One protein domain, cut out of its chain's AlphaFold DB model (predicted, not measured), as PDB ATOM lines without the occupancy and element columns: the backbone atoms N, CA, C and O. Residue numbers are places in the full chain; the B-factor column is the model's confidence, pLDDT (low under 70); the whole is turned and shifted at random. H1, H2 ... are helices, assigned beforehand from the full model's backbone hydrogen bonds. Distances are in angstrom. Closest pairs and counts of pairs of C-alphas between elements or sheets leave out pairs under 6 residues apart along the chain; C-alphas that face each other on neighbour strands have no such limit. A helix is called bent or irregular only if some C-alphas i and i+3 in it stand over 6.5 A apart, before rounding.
ATOM      1  N   PRO A 485      77.576 136.588 -32.554       80.62
ATOM      2  CA  PRO A 485      76.224 136.772 -32.051       80.62
ATOM      3  C   PRO A 485      75.731 138.211 -32.262       80.62
ATOM      4  O   PRO A 485      76.468 139.192 -32.059       80.62
ATOM      5  N   ALA A 486      74.474 138.359 -32.686       78.88
ATOM      6  CA  ALA A 486      73.875 139.666 -32.913       78.88
ATOM      7  C   ALA A 486      73.586 140.360 -31.569       78.88
ATOM      8  O   ALA A 486      73.076 139.734 -30.644       78.88
ATOM      9  N   PRO A 487      73.878 141.665 -31.424       79.38
ATOM     10  CA  PRO A 487      73.636 142.357 -30.168       79.38
ATOM     11  C   PRO A 487      72.133 142.415 -29.841       79.38
ATOM     12  O   PRO A 487      71.383 142.965 -30.655       79.38
ATOM     13  N   PRO A 488      71.681 141.967 -28.649       81.62
ATOM     14  CA  PRO A 488      70.298 142.108 -28.216       81.62
ATOM     15  C   PRO A 488      69.837 143.567 -28.200       81.62
ATOM     16  O   PRO A 488      70.626 144.528 -28.156       81.62
ATOM     17  N   ALA A 489      68.517 143.742 -28.244       81.44
ATOM     18  CA  ALA A 489      67.901 145.049 -28.377       81.44
ATOM     19  C   ALA A 489      68.320 146.005 -27.241       81.44
ATOM     20  O   ALA A 489      68.371 145.679 -26.054       81.44
ATOM     21  N   ARG A 490      68.641 147.249 -27.612       77.81
ATOM     22  CA  ARG A 490      69.274 148.216 -26.697       77.81
ATOM     23  C   ARG A 490      68.380 148.706 -25.562       77.81
ATOM     24  O   ARG A 490      68.916 149.237 -24.588       77.81
ATOM     25  N   SER A 491      67.068 148.572 -25.704       86.31
ATOM     26  CA  SER A 491      66.039 149.154 -24.842       86.31
ATOM     27  C   SER A 491      64.873 148.173 -24.715       86.31
ATOM     28  O   SER A 491      64.596 147.507 -25.710       86.31
ATOM     29  N   PRO A 492      64.143 148.145 -23.587       87.25
ATOM     30  CA  PRO A 492      62.914 147.351 -23.447       87.25
ATOM     31  C   PRO A 492      61.905 147.654 -24.562       87.25
ATOM     32  O   PRO A 492      61.437 146.760 -25.248       87.25
ATOM     33  N   PHE A 493      61.721 148.942 -24.878       89.62
ATOM     34  CA  PHE A 493      60.924 149.378 -26.030       89.62
ATOM     35  C   PHE A 493      61.370 148.773 -27.377       89.62
ATOM     36  O   PHE A 493      60.553 148.553 -28.259       89.62
ATOM     37  N   ALA A 494      62.668 148.522 -27.564       86.44
ATOM     38  CA  ALA A 494      63.165 147.929 -28.801       86.44
ATOM     39  C   ALA A 494      62.922 146.410 -28.856       86.44
ATOM     40  O   ALA A 494      62.808 145.884 -29.955       86.44
ATOM     41  N   LEU A 495      62.820 145.726 -27.708       86.50
ATOM     42  CA  LEU A 495      62.328 144.343 -27.658       86.50
ATOM     43  C   LEU A 495      60.852 144.299 -28.037       86.50
ATOM     44  O   LEU A 495      60.504 143.588 -28.968       86.50
ATOM     45  N   PHE A 496      60.040 145.158 -27.424       88.94
ATOM     46  CA  PHE A 496      58.623 145.302 -27.757       88.94
ATOM     47  C   PHE A 496      58.381 145.639 -29.233       88.94
ATOM     48  O   PHE A 496      57.520 145.052 -29.875       88.94
ATOM     49  N   LEU A 497      59.165 146.557 -29.808       88.50
ATOM     50  CA  LEU A 497      59.070 146.884 -31.232       88.50
ATOM     51  C   LEU A 497      59.463 145.694 -32.122       88.50
ATOM     52  O   LEU A 497      58.857 145.488 -33.166       88.50
ATOM     53  N   ASN A 498      60.484 144.926 -31.737       84.00
ATOM     54  CA  ASN A 498      60.886 143.735 -32.484       84.00
ATOM     55  C   ASN A 498      59.840 142.617 -32.381       84.00
ATOM     56  O   ASN A 498      59.632 141.909 -33.355       84.00
ATOM     57  N   GLU A 499      59.191 142.463 -31.231       84.88
ATOM     58  CA  GLU A 499      58.097 141.514 -31.022       84.88
ATOM     59  C   GLU A 499      56.856 141.904 -31.830       84.88
ATOM     60  O   GLU A 499      56.319 141.070 -32.546       84.88
ATOM     61  N   LYS A 500      56.487 143.191 -31.827       82.56
ATOM     62  CA  LYS A 500      55.455 143.756 -32.712       82.56
ATOM     63  C   LYS A 500      55.744 143.458 -34.180       82.56
ATOM     64  O   LYS A 500      54.895 142.915 -34.865       82.56
ATOM     65  N   ARG A 501      56.974 143.711 -34.636       80.19
ATOM     66  CA  ARG A 501      57.392 143.388 -36.010       80.19
ATOM     67  C   ARG A 501      57.299 141.904 -36.332       80.19
ATOM     68  O   ARG A 501      56.923 141.578 -37.442       80.19
ATOM     69  N   LYS A 502      57.647 141.033 -35.382       77.12
ATOM     70  CA  LYS A 502      57.536 139.576 -35.537       77.12
ATOM     71  C   LYS A 502      56.080 139.099 -35.561       77.12
ATOM     72  O   LYS A 502      55.780 138.139 -36.258       77.12
ATOM     73  N   ALA A 503      55.198 139.755 -34.808       70.88
ATOM     74  CA  ALA A 503      53.765 139.471 -34.789       70.88
ATOM     75  C   ALA A 503      53.051 139.989 -36.051       70.88
ATOM     76  O   ALA A 503      52.130 139.338 -36.534       70.88
ATOM     77  N   ASP A 504      53.507 141.121 -36.595       63.16
ATOM     78  CA  ASP A 504      52.988 141.713 -37.832       63.16
ATOM     79  C   ASP A 504      53.512 140.981 -39.089       63.16
ATOM     80  O   ASP A 504      52.877 141.026 -40.138       63.16
ATOM     81  N   ASN A 514      59.772 152.842 -47.017       59.31
ATOM     82  CA  ASN A 514      60.234 154.220 -47.059       59.31
ATOM     83  C   ASN A 514      60.552 154.730 -45.637       59.31
ATOM     84  O   ASN A 514      59.840 154.431 -44.678       59.31
ATOM     85  N   LYS A 515      61.614 155.533 -45.465       65.31
ATOM     86  CA  LYS A 515      62.087 156.007 -44.140       65.31
ATOM     87  C   LYS A 515      60.988 156.700 -43.321       65.31
ATOM     88  O   LYS A 515      61.112 156.807 -42.103       65.31
ATOM     89  N   LYS A 516      59.953 157.197 -44.001       67.81
ATOM     90  CA  LYS A 516      58.746 157.792 -43.431       67.81
ATOM     91  C   LYS A 516      57.848 156.748 -42.742       67.81
ATOM     92  O   LYS A 516      57.584 156.905 -41.559       67.81
ATOM     93  N   ILE A 517      57.550 155.633 -43.408       72.69
ATOM     94  CA  ILE A 517      56.720 154.528 -42.889       72.69
ATOM     95  C   ILE A 517      57.359 153.912 -41.635       72.69
ATOM     96  O   ILE A 517      56.724 153.812 -40.593       72.69
ATOM     97  N   LYS A 518      58.674 153.638 -41.662       73.44
ATOM     98  CA  LYS A 518      59.410 153.139 -40.478       73.44
ATOM     99  C   LYS A 518      59.431 154.129 -39.306       73.44
ATOM    100  O   LYS A 518      59.673 153.737 -38.168       73.44
ATOM    101  N   ARG A 519      59.266 155.433 -39.560       78.12
ATOM    102  CA  ARG A 519      59.162 156.443 -38.493       78.12
ATOM    103  C   ARG A 519      57.760 156.464 -37.903       78.12
ATOM    104  O   ARG A 519      57.658 156.555 -36.686       78.12
ATOM    105  N   GLU A 520      56.735 156.373 -38.739       78.00
ATOM    106  CA  GLU A 520      55.330 156.313 -38.328       78.00
ATOM    107  C   GLU A 520      55.055 155.044 -37.510       78.00
ATOM    108  O   GLU A 520      54.556 155.139 -36.395       78.00
ATOM    109  N   GLU A 521      55.546 153.887 -37.960       83.25
ATOM    110  CA  GLU A 521      55.524 152.616 -37.221       83.25
ATOM    111  C   GLU A 521      56.154 152.750 -35.820       83.25
ATOM    112  O   GLU A 521      55.551 152.392 -34.810       83.25
ATOM    113  N   VAL A 522      57.352 153.344 -35.726       84.38
ATOM    114  CA  VAL A 522      58.047 153.554 -34.443       84.38
ATOM    115  C   VAL A 522      57.296 154.534 -33.538       84.38
ATOM    116  O   VAL A 522      57.310 154.367 -32.319       84.38
ATOM    117  N   VAL A 523      56.661 155.564 -34.101       86.00
ATOM    118  CA  VAL A 523      55.839 156.520 -33.343       86.00
ATOM    119  C   VAL A 523      54.589 155.826 -32.797       86.00
ATOM    120  O   VAL A 523      54.314 155.945 -31.601       86.00
ATOM    121  N   ASN A 524      53.910 155.028 -33.621       85.44
ATOM    122  CA  ASN A 524      52.724 154.264 -33.239       85.44
ATOM    123  C   ASN A 524      53.061 153.230 -32.158       85.44
ATOM    124  O   ASN A 524      52.433 153.216 -31.097       85.44
ATOM    125  N   ALA A 525      54.134 152.461 -32.348       84.44
ATOM    126  CA  ALA A 525      54.644 151.520 -31.356       84.44
ATOM    127  C   ALA A 525      55.048 152.216 -30.050       84.44
ATOM    128  O   ALA A 525      54.796 151.697 -28.967       84.44
ATOM    129  N   LYS A 526      55.642 153.414 -30.109       87.38
ATOM    130  CA  LYS A 526      56.000 154.177 -28.904       87.38
ATOM    131  C   LYS A 526      54.765 154.645 -28.137       87.38
ATOM    132  O   LYS A 526      54.797 154.666 -26.910       87.38
ATOM    133  N   SER A 527      53.695 154.999 -28.846       85.81
ATOM    134  CA  SER A 527      52.420 155.347 -28.222       85.81
ATOM    135  C   SER A 527      51.778 154.128 -27.542       85.81
ATOM    136  O   SER A 527      51.373 154.228 -26.388       85.81
ATOM    137  N   ALA A 528      51.803 152.956 -28.190       85.25
ATOM    138  CA  ALA A 528      51.351 151.689 -27.616       85.25
ATOM    139  C   ALA A 528      52.188 151.277 -26.392       85.25
ATOM    140  O   ALA A 528      51.639 150.878 -25.373       85.25
ATOM    141  N   TRP A 529      53.508 151.470 -26.444       86.44
ATOM    142  CA  TRP A 529      54.415 151.193 -25.329       86.44
ATOM    143  C   TRP A 529      54.135 152.044 -24.085       86.44
ATOM    144  O   TRP A 529      54.289 151.573 -22.963       86.44
ATOM    145  N   LEU A 530      53.741 153.308 -24.262       87.44
ATOM    146  CA  LEU A 530      53.416 154.198 -23.142       87.44
ATOM    147  C   LEU A 530      52.075 153.853 -22.480       87.44
ATOM    148  O   LEU A 530      51.907 154.171 -21.306       87.44
ATOM    149  N   LYS A 531      51.169 153.191 -23.211       88.88
ATOM    150  CA  LYS A 531      49.885 152.683 -22.704       88.88
ATOM    151  C   LYS A 531      50.016 151.356 -21.942       88.88
ATOM    152  O   LYS A 531      49.081 150.979 -21.248       88.88
ATOM    153  N   LEU A 532      51.152 150.657 -22.051       87.00
ATOM    154  CA  LEU A 532      51.405 149.418 -21.308       87.00
ATOM    155  C   LEU A 532      51.570 149.681 -19.809       87.00
ATOM    156  O   LEU A 532      52.266 150.622 -19.389       87.00
ATOM    157  N   ASP A 533      51.009 148.769 -19.014       86.56
ATOM    158  CA  ASP A 533      51.148 148.781 -17.566       86.56
ATOM    159  C   ASP A 533      52.627 148.747 -17.128       86.56
ATOM    160  O   ASP A 533      53.522 148.242 -17.821       86.56
ATOM    161  N   ARG A 534      52.906 149.343 -15.966       81.94
ATOM    162  CA  ARG A 534      54.260 149.449 -15.418       81.94
ATOM    163  C   ARG A 534      54.882 148.072 -15.179       81.94
ATOM    164  O   ARG A 534      56.082 147.936 -15.419       81.94
ATOM    165  N   ASN A 535      54.101 147.078 -14.753       82.06
ATOM    166  CA  ASN A 535      54.604 145.728 -14.498       82.06
ATOM    167  C   ASN A 535      54.984 145.022 -15.804       82.06
ATOM    168  O   ASN A 535      56.059 144.432 -15.891       82.06
ATOM    169  N   VAL A 536      54.191 145.205 -16.863       83.38
ATOM    170  CA  VAL A 536      54.501 144.684 -18.206       83.38
ATOM    171  C   VAL A 536      55.777 145.324 -18.761       83.38
ATOM    172  O   VAL A 536      56.673 144.637 -19.248       83.38
ATOM    173  N   ARG A 537      55.943 146.646 -18.604       84.50
ATOM    174  CA  ARG A 537      57.189 147.339 -18.989       84.50
ATOM    175  C   ARG A 537      58.412 146.894 -18.177       84.50
ATOM    176  O   ARG A 537      59.527 146.969 -18.697       84.50
ATOM    177  N   LEU A 538      58.226 146.468 -16.925       85.19
ATOM    178  CA  LEU A 538      59.282 145.882 -16.096       85.19
ATOM    179  C   LEU A 538      59.651 144.465 -16.558       85.19
ATOM    180  O   LEU A 538      60.845 144.171 -16.590       85.19
ATOM    181  N   GLY A 539      58.681 143.652 -16.993       85.50
ATOM    182  CA  GLY A 539      58.913 142.343 -17.627       85.50
ATOM    183  C   GLY A 539      59.874 142.443 -18.814       85.50
ATOM    184  O   GLY A 539      60.950 141.857 -18.793       85.50
ATOM    185  N   TYR A 540      59.616 143.369 -19.740       87.44
ATOM    186  CA  TYR A 540      60.526 143.647 -20.861       87.44
ATOM    187  C   TYR A 540      61.941 144.117 -20.454       87.44
ATOM    188  O   TYR A 540      62.887 144.008 -21.239       87.44
ATOM    189  N   GLU A 541      62.131 144.697 -19.262       85.94
ATOM    190  CA  GLU A 541      63.469 145.022 -18.738       85.94
ATOM    191  C   GLU A 541      64.157 143.789 -18.129       85.94
ATOM    192  O   GLU A 541      65.387 143.712 -18.160       85.94
ATOM    193  N   ILE A 542      63.393 142.828 -17.599       86.75
ATOM    194  CA  ILE A 542      63.895 141.527 -17.140       86.75
ATOM    195  C   ILE A 542      64.334 140.698 -18.351       86.75
ATOM    196  O   ILE A 542      65.515 140.355 -18.426       86.75
ATOM    197  N   ASP A 543      63.474 140.543 -19.360       84.19
ATOM    198  CA  ASP A 543      63.785 139.814 -20.601       84.19
ATOM    199  C   ASP A 543      65.020 140.396 -21.290       84.19
ATOM    200  O   ASP A 543      65.917 139.692 -21.752       84.19
ATOM    201  N   ARG A 544      65.142 141.728 -21.289       87.50
ATOM    202  CA  ARG A 544      66.339 142.412 -21.787       87.50
ATOM    203  C   ARG A 544      67.599 142.029 -21.026       87.50
ATOM    204  O   ARG A 544      68.657 141.897 -21.640       87.50
ATOM    205  N   LYS A 545      67.535 141.944 -19.697       85.00
ATOM    206  CA  LYS A 545      68.688 141.564 -18.871       85.00
ATOM    207  C   LYS A 545      69.073 140.110 -19.113       85.00
ATOM    208  O   LYS A 545      70.264 139.823 -19.117       85.00
ATOM    209  N   GLU A 546      68.110 139.230 -19.343       88.06
ATOM    210  CA  GLU A 546      68.358 137.827 -19.674       88.06
ATOM    211  C   GLU A 546      68.967 137.670 -21.065       88.06
ATOM    212  O   GLU A 546      70.047 137.097 -21.186       88.06
ATOM    213  N   GLN A 547      68.393 138.312 -22.086       85.25
ATOM    214  CA  GLN A 547      68.964 138.372 -23.438       85.25
ATOM    215  C   GLN A 547      70.388 138.955 -23.435       85.25
ATOM    216  O   GLN A 547      71.255 138.505 -24.179       85.25
ATOM    217  N   LEU A 548      70.673 139.933 -22.565       84.12
ATOM    218  CA  LEU A 548      72.030 140.449 -22.368       84.12
ATOM    219  C   LEU A 548      72.970 139.433 -21.709       84.12
ATOM    220  O   LEU A 548      74.135 139.390 -22.096       84.12
ATOM    221  N   LYS A 549      72.505 138.640 -20.736       85.44
ATOM    222  CA  LYS A 549      73.313 137.583 -20.105       85.44
ATOM    223  C   LYS A 549      73.637 136.465 -21.095       85.44
ATOM    224  O   LYS A 549      74.795 136.065 -21.165       85.44
ATOM    225  N   ILE A 550      72.646 136.017 -21.870       87.50
ATOM    226  CA  ILE A 550      72.812 135.009 -22.930       87.50
ATOM    227  C   ILE A 550      73.848 135.511 -23.936       87.50
ATOM    228  O   ILE A 550      74.885 134.884 -24.128       87.50
ATOM    229  N   TYR A 551      73.654 136.728 -24.443       85.25
ATOM    230  CA  TYR A 551      74.590 137.368 -25.359       85.25
ATOM    231  C   TYR A 551      76.009 137.528 -24.787       85.25
ATOM    232  O   TYR A 551      76.998 137.354 -25.494       85.25
ATOM    233  N   GLU A 552      76.151 137.868 -23.502       81.81
ATOM    234  CA  GLU A 552      77.463 137.937 -22.846       81.81
ATOM    235  C   GLU A 552      78.144 136.563 -22.748       81.81
ATOM    236  O   GLU A 552      79.374 136.506 -22.823       81.81
ATOM    237  N   GLY A 553      77.379 135.477 -22.601       84.00
ATOM    238  CA  GLY A 553      77.872 134.101 -22.685       84.00
ATOM    239  C   GLY A 553      78.311 133.732 -24.103       84.00
ATOM    240  O   GLY A 553      79.452 133.317 -24.301       84.00
ATOM    241  N   GLU A 554      77.462 133.984 -25.097       85.44
ATOM    242  CA  GLU A 554      77.743 133.691 -26.507       85.44
ATOM    243  C   GLU A 554      78.962 134.466 -27.032       85.44
ATOM    244  O   GLU A 554      79.794 133.914 -27.749       85.44
ATOM    245  N   ILE A 555      79.138 135.737 -26.642       82.44
ATOM    246  CA  ILE A 555      80.347 136.490 -27.009       82.44
ATOM    247  C   ILE A 555      81.593 135.904 -26.348       82.44
ATOM    248  O   ILE A 555      82.655 135.937 -26.962       82.44
ATOM    249  N   LYS A 556      81.519 135.425 -25.099       82.19
ATOM    250  CA  LYS A 556      82.684 134.801 -24.445       82.19
ATOM    251  C   LYS A 556      83.119 133.556 -25.209       82.19
ATOM    252  O   LYS A 556      84.284 133.499 -25.590       82.19
ATOM    253  N   ALA A 557      82.177 132.678 -25.548       86.31
ATOM    254  CA  ALA A 557      82.442 131.515 -26.392       86.31
ATOM    255  C   ALA A 557      83.006 131.926 -27.767       86.31
ATOM    256  O   ALA A 557      84.017 131.398 -28.224       86.31
ATOM    257  N   PHE A 558      82.438 132.957 -28.402       84.94
ATOM    258  CA  PHE A 558      82.958 133.478 -29.668       84.94
ATOM    259  C   PHE A 558      84.372 134.077 -29.536       84.94
ATOM    260  O   PHE A 558      85.186 133.940 -30.444       84.94
ATOM    261  N   MET A 559      84.703 134.737 -28.422       81.12
ATOM    262  CA  MET A 559      86.048 135.274 -28.169       81.12
ATOM    263  C   MET A 559      87.086 134.183 -27.879       81.12
ATOM    264  O   MET A 559      88.279 134.437 -28.030       81.12
ATOM    265  N   GLU A 560      86.655 133.000 -27.458       85.00
ATOM    266  CA  GLU A 560      87.513 131.822 -27.299       85.00
ATOM    267  C   GLU A 560      87.718 131.086 -28.632       85.00
ATOM    268  O   GLU A 560      88.715 130.388 -28.796       85.00
ATOM    269  N   SER A 561      86.842 131.315 -29.619       86.12
ATOM    270  CA  SER A 561      86.954 130.719 -30.953       86.12
ATOM    271  C   SER A 561      88.194 131.175 -31.733       86.12
ATOM    272  O   SER A 561      88.663 132.320 -31.638       86.12
TER     273      SER A 561
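What this domain is: This is residues 485 to 504 and 514 to 561 of the 1239 residues of the protein "Hypothetical protein" of Noctiluca scintillans (UniProt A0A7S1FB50). Two helices, H2 and the much longer H3, meet near their ends in a wide V with unequal arms, and a shorter helix, H1, sits in the crook of the V and runs out of its plane. The short lead-in of residues 485 to 491 lies in the opening of the V, while residues 514 to 520 at the far end of the H2 arm and residues 531 to 536 at the corner stick out. The printed part has 68 residues with three named helices, in the order H1, H2, H3 along the chain, and no named strand; the class is all helix. The whole is loose, with a radius of gyration of the C-alphas of 14.4 A, and flat, spanning 42 by 33 by 17 A.

Where its parts are: The printed part begins at Pro 485, whose C-alpha is at (76.224, 136.772, -32.051). H1 is residues 492 to 504, from C-alpha 492 at (62.914, 147.351, -23.447), and measures 18.4 A from first to last C-alpha. After the cut, H2 is residues 517 to 531, 21.4 A long. H3, residues 534 to 560, is the longest helix, with 27 residues and 39.5 A; its C-alpha 560 is at (87.513, 131.822, -27.299). No helix is bent or irregular.

How they stand to each other: H1 touches both other helices. It touches H3 with residues 492 to 496 alone, and H3 touches it with residues 537 to 544 alone. Their closest C-alphas, those of Pro 492 and Tyr 540, are 5.1 A apart, and their lines are about perpendicular at 88 degrees. H1 touches H2 at a steep tilt of 63 degrees, opposite ways, with the closest C-alphas, those of Leu 497 and Ala 525, 6.4 A apart. H2 and H3 are close but not clearly touching: their closest C-alphas, those of Trp 529 and Arg 537, are 7.9 A apart. They stand at a steep tilt of 57 degrees, opposite ways, and their centres are 23.4 A apart. Every O i to N i+4 pair is within hydrogen-bond range in H1 and H2, and 22 of 23 are in H3.

The domain as a whole: The two C-alphas farthest apart are those of Lys 531 and Ser 561, at 43.9 A. Residues 505 to 513 are not printed, and C-alphas 504 and 514 are 17.1 A apart across this cut, which falls in the link from H1 to H2. The link from H2 to H3 is tight, with 2 residues. Without the stretches that stand free, the body has 55 residues and spans 42 by 21 by 16 A. The mean pLDDT of the printed part is 82.7; residue 504 and residues 514 to 516 are under 70.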